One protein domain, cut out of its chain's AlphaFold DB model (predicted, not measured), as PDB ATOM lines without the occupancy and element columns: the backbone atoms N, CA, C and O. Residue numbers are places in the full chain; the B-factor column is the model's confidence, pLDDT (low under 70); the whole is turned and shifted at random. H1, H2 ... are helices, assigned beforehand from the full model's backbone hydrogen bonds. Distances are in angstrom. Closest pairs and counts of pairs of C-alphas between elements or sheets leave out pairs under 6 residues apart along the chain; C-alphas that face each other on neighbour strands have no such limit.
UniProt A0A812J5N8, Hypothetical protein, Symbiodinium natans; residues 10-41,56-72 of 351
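What this domain is: This is residues 10 to 41 and 56 to 72 of the 351 residues of the protein "Hypothetical protein" of Symbiodinium natans (UniProt A0A812J5N8). What is the main picture? A long helix, H2, makes the longest axis; H1 turns off at its first end as a corner, and H3 crosses beside residues 25 to 33. What is printed? 49 residues with three named helices, H1, H2, H3 in order, and no named strand: all helix, loose, radius of gyration of the C-alphas 12.5 A, spans 41 by 25 by 15 A.

Where its parts are: Where is H1? Residues 13 to 19, 9.9 A long, from C-alpha 13 at (-12.377, -6.462, 48.067). And the others? H2 is residues 22 to 41, 27.7 A; H3 is residues 56 to 65, 14.1 A, ending at C-alpha 65 at (-16.470, -22.895, 32.004).

How they stand to each other: How does H1 stand? It is close to H2 but not clearly touching, about perpendicular at 86 degrees; the closest C-alphas, of Leu 17 and Met 23, are 5.4 A apart. H1 and H3 are apart. And H3? It touches H2 at residues 25 to 33 alone, opposite ways at a steep tilt of 52 degrees; the closest C-alphas, of Gly 29 and Leu 59, are 6.0 A apart. In H1, H2 and H3 every O i to N i+4 pair is within hydrogen-bond range.

The domain as a whole: Is it cut? Residues 42 to 55 are not printed; C-alphas 41 and 56 are 16.7 A apart. How confident? No printed residue is under 70.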
ATOM      1  N   GLU A  10     -14.680  -2.096  54.769       70.62
ATOM      2  CA  GLU A  10     -14.425  -1.273  53.588       70.62
ATOM      3  C   GLU A  10     -12.922  -1.348  53.257       70.62
ATOM      4  O   GLU A  10     -12.094  -0.812  53.988       70.62
ATOM      5  N   GLY A  11     -12.550  -2.101  52.212       74.44
ATOM      6  CA  GLY A  11     -11.150  -2.290  51.809       74.44
ATOM      7  C   GLY A  11     -10.682  -3.726  51.534       74.44
ATOM      8  O   GLY A  11      -9.623  -3.878  50.942       74.44
ATOM      9  N   ASP A  12     -11.448  -4.775  51.866       86.31
ATOM     10  CA  ASP A  12     -11.025  -6.185  51.644       86.31
ATOM     11  C   ASP A  12     -11.470  -6.803  50.308       86.31
ATOM     12  O   ASP A  12     -11.465  -8.027  50.127       86.31
ATOM     13  N   PHE A  13     -11.881  -5.970  49.352       85.75
ATOM     14  CA  PHE A  13     -12.377  -6.462  48.067       85.75
ATOM     15  C   PHE A  13     -11.290  -7.191  47.266       85.75
ATOM     16  O   PHE A  13     -11.564  -8.183  46.594       85.75
ATOM     17  N   ASP A  14     -10.042  -6.742  47.378       87.19
ATOM     18  CA  ASP A  14      -8.880  -7.384  46.770       87.19
ATOM     19  C   ASP A  14      -8.661  -8.807  47.309       87.19
ATOM     20  O   ASP A  14      -8.537  -9.755  46.531       87.19
ATOM     21  N   VAL A  15      -8.720  -8.985  48.631       88.00
ATOM     22  CA  VAL A  15      -8.604 -10.295  49.288       88.00
ATOM     23  C   VAL A  15      -9.759 -11.206  48.885       88.00
ATOM     24  O   VAL A  15      -9.550 -12.384  48.601       88.00
ATOM     25  N   TYR A  16     -10.979 -10.672  48.794       83.56
ATOM     26  CA  TYR A  16     -12.142 -11.429  48.326       83.56
ATOM     27  C   TYR A  16     -11.968 -11.957  46.895       83.56
ATOM     28  O   TYR A  16     -12.235 -13.133  46.626       83.56
ATOM     29  N   LEU A  17     -11.489 -11.111  45.975       86.69
ATOM     30  CA  LEU A  17     -11.233 -11.507  44.588       86.69
ATOM     31  C   LEU A  17     -10.176 -12.616  44.487       86.69
ATOM     32  O   LEU A  17     -10.264 -13.467  43.593       86.69
ATOM     33  N   MET A  18      -9.199 -12.619  45.396       86.12
ATOM     34  CA  MET A  18      -8.160 -13.646  45.478       86.12
ATOM     35  C   MET A  18      -8.689 -14.950  46.087       86.12
ATOM     36  O   MET A  18      -8.505 -16.012  45.494       86.12
ATOM     37  N   GLU A  19      -9.414 -14.883  47.207       83.31
ATOM     38  CA  GLU A  19      -9.963 -16.046  47.921       83.31
ATOM     39  C   GLU A  19     -10.934 -16.854  47.051       83.31
ATOM     40  O   GLU A  19     -10.868 -18.083  47.001       83.31
ATOM     41  N   LYS A  20     -11.821 -16.173  46.314       82.38
ATOM     42  CA  LYS A  20     -12.782 -16.838  45.418       82.38
ATOM     43  C   LYS A  20     -12.155 -17.336  44.116       82.38
ATOM     44  O   LYS A  20     -12.865 -17.857  43.260       82.38
ATOM     45  N   GLY A  21     -10.842 -17.169  43.940       79.44
ATOM     46  CA  GLY A  21     -10.135 -17.564  42.725       79.44
ATOM     47  C   GLY A  21     -10.568 -16.771  41.489       79.44
ATOM     48  O   GLY A  21     -10.198 -17.138  40.375       79.44
ATOM     49  N   VAL A  22     -11.314 -15.674  41.671       86.62
ATOM     50  CA  VAL A  22     -11.826 -14.845  40.575       86.62
ATOM     51  C   VAL A  22     -10.676 -14.132  39.886       86.62
ATOM     52  O   VAL A  22     -10.605 -14.160  38.664       86.62
ATOM     53  N   MET A  23      -9.746 -13.541  40.641       87.81
ATOM     54  CA  MET A  23      -8.633 -12.796  40.050       87.81
ATOM     55  C   MET A  23      -7.676 -13.694  39.242       87.81
ATOM     56  O   MET A  23      -7.400 -13.368  38.085       87.81
ATOM     57  N   PRO A  24      -7.216 -14.856  39.750       87.38
ATOM     58  CA  PRO A  24      -6.373 -15.750  38.957       87.38
ATOM     59  C   PRO A  24      -7.097 -16.299  37.723       87.38
ATOM     60  O   PRO A  24      -6.500 -16.406  36.651       87.38
ATOM     61  N   LEU A  25      -8.393 -16.603  37.848       90.94
ATOM     62  CA  LEU A  25      -9.223 -17.044  36.730       90.94
ATOM     63  C   LEU A  25      -9.395 -15.937  35.680       90.94
ATOM     64  O   LEU A  25      -9.316 -16.206  34.481       90.94
ATOM     65  N   LEU A  26      -9.587 -14.693  36.122       92.06
ATOM     66  CA  LEU A  26      -9.704 -13.522  35.263       92.06
ATOM     67  C   LEU A  26      -8.412 -13.273  34.490       92.06
ATOM     68  O   LEU A  26      -8.471 -13.102  33.278       92.06
ATOM     69  N   LEU A  27      -7.252 -13.324  35.149       89.94
ATOM     70  CA  LEU A  27      -5.952 -13.172  34.487       89.94
ATOM     71  C   LEU A  27      -5.724 -14.253  33.422       89.94
ATOM     72  O   LEU A  27      -5.322 -13.939  32.304       89.94
ATOM     73  N   GLN A  28      -6.050 -15.513  33.729       90.81
ATOM     74  CA  GLN A  28      -5.993 -16.601  32.747       90.81
ATOM     75  C   GLN A  28      -6.970 -16.378  31.589       90.81
ATOM     76  O   GLN A  28      -6.629 -16.632  30.435       90.81
ATOM     77  N   GLY A  29      -8.182 -15.911  31.889       94.44
ATOM     78  CA  GLY A  29      -9.186 -15.584  30.885       94.44
ATOM     79  C   GLY A  29      -8.746 -14.446  29.972       94.44
ATOM     80  O   GLY A  29      -8.950 -14.538  28.767       94.44
ATOM     81  N   LEU A  30      -8.100 -13.413  30.513       95.75
ATOM     82  CA  LEU A  30      -7.564 -12.287  29.750       95.75
ATOM     83  C   LEU A  30      -6.382 -12.701  28.863       95.75
ATOM     84  O   LEU A  30      -6.349 -12.316  27.696       95.75
ATOM     85  N   ASP A  31      -5.465 -13.537  29.356       94.69
ATOM     86  CA  ASP A  31      -4.376 -14.106  28.544       94.69
ATOM     87  C   ASP A  31      -4.923 -14.994  27.411       94.69
ATOM     88  O   ASP A  31      -4.544 -14.860  26.243       94.69
ATOM     89  N   ALA A  32      -5.884 -15.868  27.725       95.44
ATOM     90  CA  ALA A  32      -6.527 -16.725  26.736       95.44
ATOM     91  C   ALA A  32      -7.337 -15.914  25.706       95.44
ATOM     92  O   ALA A  32      -7.320 -16.243  24.517       95.44
ATOM     93  N   LEU A  33      -7.995 -14.835  26.146       96.12
ATOM     94  CA  LEU A  33      -8.694 -13.887  25.283       96.12
ATOM     95  C   LEU A  33      -7.715 -13.170  24.350       96.12
ATOM     96  O   LEU A  33      -7.982 -13.116  23.154       96.12
ATOM     97  N   SER A  34      -6.580 -12.678  24.860       96.44
ATOM     98  CA  SER A  34      -5.543 -12.026  24.046       96.44
ATOM     99  C   SER A  34      -5.066 -12.951  22.928       96.44
ATOM    100  O   SER A  34      -5.148 -12.603  21.754       96.44
ATOM    101  N   LYS A  35      -4.704 -14.194  23.271       95.06
ATOM    102  CA  LYS A  35      -4.297 -15.218  22.294       95.06
ATOM    103  C   LYS A  35      -5.395 -15.535  21.279       95.06
ATOM    104  O   LYS A  35      -5.100 -15.909  20.144       95.06
ATOM    105  N   HIS A  36      -6.665 -15.459  21.681       92.31
ATOM    106  CA  HIS A  36      -7.793 -15.668  20.778       92.31
ATOM    107  C   HIS A  36      -7.971 -14.486  19.818       92.31
ATOM    108  O   HIS A  36      -8.162 -14.707  18.624       92.31
ATOM    109  N   VAL A  37      -7.850 -13.251  20.311       92.00
ATOM    110  CA  VAL A  37      -7.893 -12.027  19.496       92.00
ATOM    111  C   VAL A  37      -6.765 -12.025  18.467       92.00
ATOM    112  O   VAL A  37      -7.040 -11.775  17.297       92.00
ATOM    113  N   ASP A  38      -5.545 -12.395  18.859       93.31
ATOM    114  CA  ASP A  38      -4.401 -12.473  17.944       93.31
ATOM    115  C   ASP A  38      -4.656 -13.470  16.804       93.31
ATOM    116  O   ASP A  38      -4.445 -13.151  15.636       93.31
ATOM    117  N   LYS A  39      -5.210 -14.650  17.115       89.88
ATOM    118  CA  LYS A  39      -5.588 -15.661  16.106       89.88
ATOM    119  C   LYS A  39      -6.680 -15.177  15.152       89.88
ATOM    120  O   LYS A  39      -6.659 -15.506  13.964       89.88
ATOM    121  N   VAL A  40      -7.652 -14.426  15.671       86.94
ATOM    122  CA  VAL A  40      -8.712 -13.818  14.856       86.94
ATOM    123  C   VAL A  40      -8.120 -12.731  13.952       86.94
ATOM    124  O   VAL A  40      -8.469 -12.667  12.773       86.94
ATOM    125  N   ALA A  41      -7.185 -11.925  14.465       88.06
ATOM    126  CA  ALA A  41      -6.516 -10.862  13.720       88.06
ATOM    127  C   ALA A  41      -5.612 -11.397  12.596       88.06
ATOM    128  O   ALA A  41      -5.567 -10.805  11.519       88.06
ATOM    129  N   LEU A  56     -16.191  -9.705  25.463       95.38
ATOM    130  CA  LEU A  56     -16.802  -9.758  26.795       95.38
ATOM    131  C   LEU A  56     -17.638 -11.025  26.978       95.38
ATOM    132  O   LEU A  56     -17.540 -11.684  28.010       95.38
ATOM    133  N   ILE A  57     -18.424 -11.398  25.961       95.19
ATOM    134  CA  ILE A  57     -19.208 -12.642  25.989       95.19
ATOM    135  C   ILE A  57     -18.269 -13.849  26.031       95.19
ATOM    136  O   ILE A  57     -18.498 -14.776  26.805       95.19
ATOM    137  N   TRP A  58     -17.200 -13.831  25.228       95.19
ATOM    138  CA  TRP A  58     -16.206 -14.900  25.227       95.19
ATOM    139  C   TRP A  58     -15.539 -15.048  26.596       95.19
ATOM    140  O   TRP A  58     -15.474 -16.157  27.125       95.19
ATOM    141  N   LEU A  59     -15.105 -13.935  27.199       96.25
ATOM    142  CA  LEU A  59     -14.479 -13.942  28.517       96.25
ATOM    143  C   LEU A  59     -15.450 -14.458  29.577       96.25
ATOM    144  O   LEU A  59     -15.095 -15.362  30.322       96.25
ATOM    145  N   ALA A  60     -16.693 -13.972  29.600       96.06
ATOM    146  CA  ALA A  60     -17.710 -14.459  30.529       96.06
ATOM    147  C   ALA A  60     -17.926 -15.978  30.398       96.06
ATOM    148  O   ALA A  60     -17.933 -16.695  31.398       96.06
ATOM    149  N   GLN A  61     -18.023 -16.495  29.168       94.62
ATOM    150  CA  GLN A  61     -18.116 -17.938  28.922       94.62
ATOM    151  C   GLN A  61     -16.865 -18.691  29.387       94.62
ATOM    152  O   GLN A  61     -16.987 -19.793  29.921       94.62
ATOM    153  N   TYR A  62     -15.674 -18.123  29.195       95.00
ATOM    154  CA  TYR A  62     -14.423 -18.708  29.668       95.00
ATOM    155  C   TYR A  62     -14.406 -18.815  31.197       95.00
ATOM    156  O   TYR A  62     -14.113 -19.893  31.713       95.00
ATOM    157  N   LEU A  63     -14.759 -17.740  31.913       93.88
ATOM    158  CA  LEU A  63     -14.814 -17.727  33.378       93.88
ATOM    159  C   LEU A  63     -15.816 -18.766  33.903       93.88
ATOM    160  O   LEU A  63     -15.483 -19.542  34.791       93.88
ATOM    161  N   LEU A  64     -17.014 -18.842  33.312       93.19
ATOM    162  CA  LEU A  64     -18.034 -19.818  33.711       93.19
ATOM    163  C   LEU A  64     -17.580 -21.263  33.478       93.19
ATOM    164  O   LEU A  64     -17.778 -22.117  34.339       93.19
ATOM    165  N   ARG A  65     -16.949 -21.545  32.331       93.19
ATOM    166  CA  ARG A  65     -16.470 -22.895  32.004       93.19
ATOM    167  C   ARG A  65     -15.298 -23.323  32.870       93.19
ATOM    168  O   ARG A  65     -15.205 -24.500  33.164       93.19
ATOM    169  N   ASN A  66     -14.426 -22.398  33.262       91.31
ATOM    170  CA  ASN A  66     -13.194 -22.690  33.999       91.31
ATOM    171  C   ASN A  66     -13.293 -22.340  35.489       91.31
ATOM    172  O   ASN A  66     -12.270 -22.174  36.153       91.31
ATOM    173  N   HIS A  67     -14.510 -22.209  36.022       89.19
ATOM    174  CA  HIS A  67     -14.717 -21.857  37.417       89.19
ATOM    175  C   HIS A  67     -14.052 -22.901  38.343       89.19
ATOM    176  O   HIS A  67     -14.328 -24.097  38.193       89.19
ATOM    177  N   PRO A  68     -13.219 -22.493  39.322       84.44
ATOM    178  CA  PRO A  68     -12.447 -23.421  40.156       84.44
ATOM    179  C   PRO A  68     -13.326 -24.350  41.005       84.44
ATOM    180  O   PRO A  68     -12.912 -25.449  41.351       84.44
ATOM    181  N   GLY A  69     -14.570 -23.953  41.292       84.88
ATOM    182  CA  GLY A  69     -15.546 -24.822  41.961       84.88
ATOM    183  C   GLY A  69     -16.114 -25.952  41.087       84.88
ATOM    184  O   GLY A  69     -16.749 -26.855  41.617       84.88
ATOM    185  N   HIS A  70     -15.917 -25.907  39.764       85.56
ATOM    186  CA  HIS A  70     -16.487 -26.880  38.822       85.56
ATOM    187  C   HIS A  70     -15.437 -27.650  38.016       85.56
ATOM    188  O   HIS A  70     -15.714 -28.770  37.595       85.56
ATOM    189  N   ILE A  71     -14.239 -27.092  37.812       82.31
ATOM    190  CA  ILE A  71     -13.142 -27.775  37.118       82.31
ATOM    191  C   ILE A  71     -12.081 -28.219  38.124       82.31
ATOM    192  O   ILE A  71     -11.561 -27.413  38.889       82.31
ATOM    193  N   HIS A  72     -11.758 -29.512  38.113       82.38
ATOM    194  CA  HIS A  72     -10.658 -30.099  38.879       82.38
ATOM    195  C   HIS A  72      -9.576 -30.522  37.888       82.38
ATOM    196  O   HIS A  72      -9.665 -31.577  37.267       82.38
TER     197      HIS A  72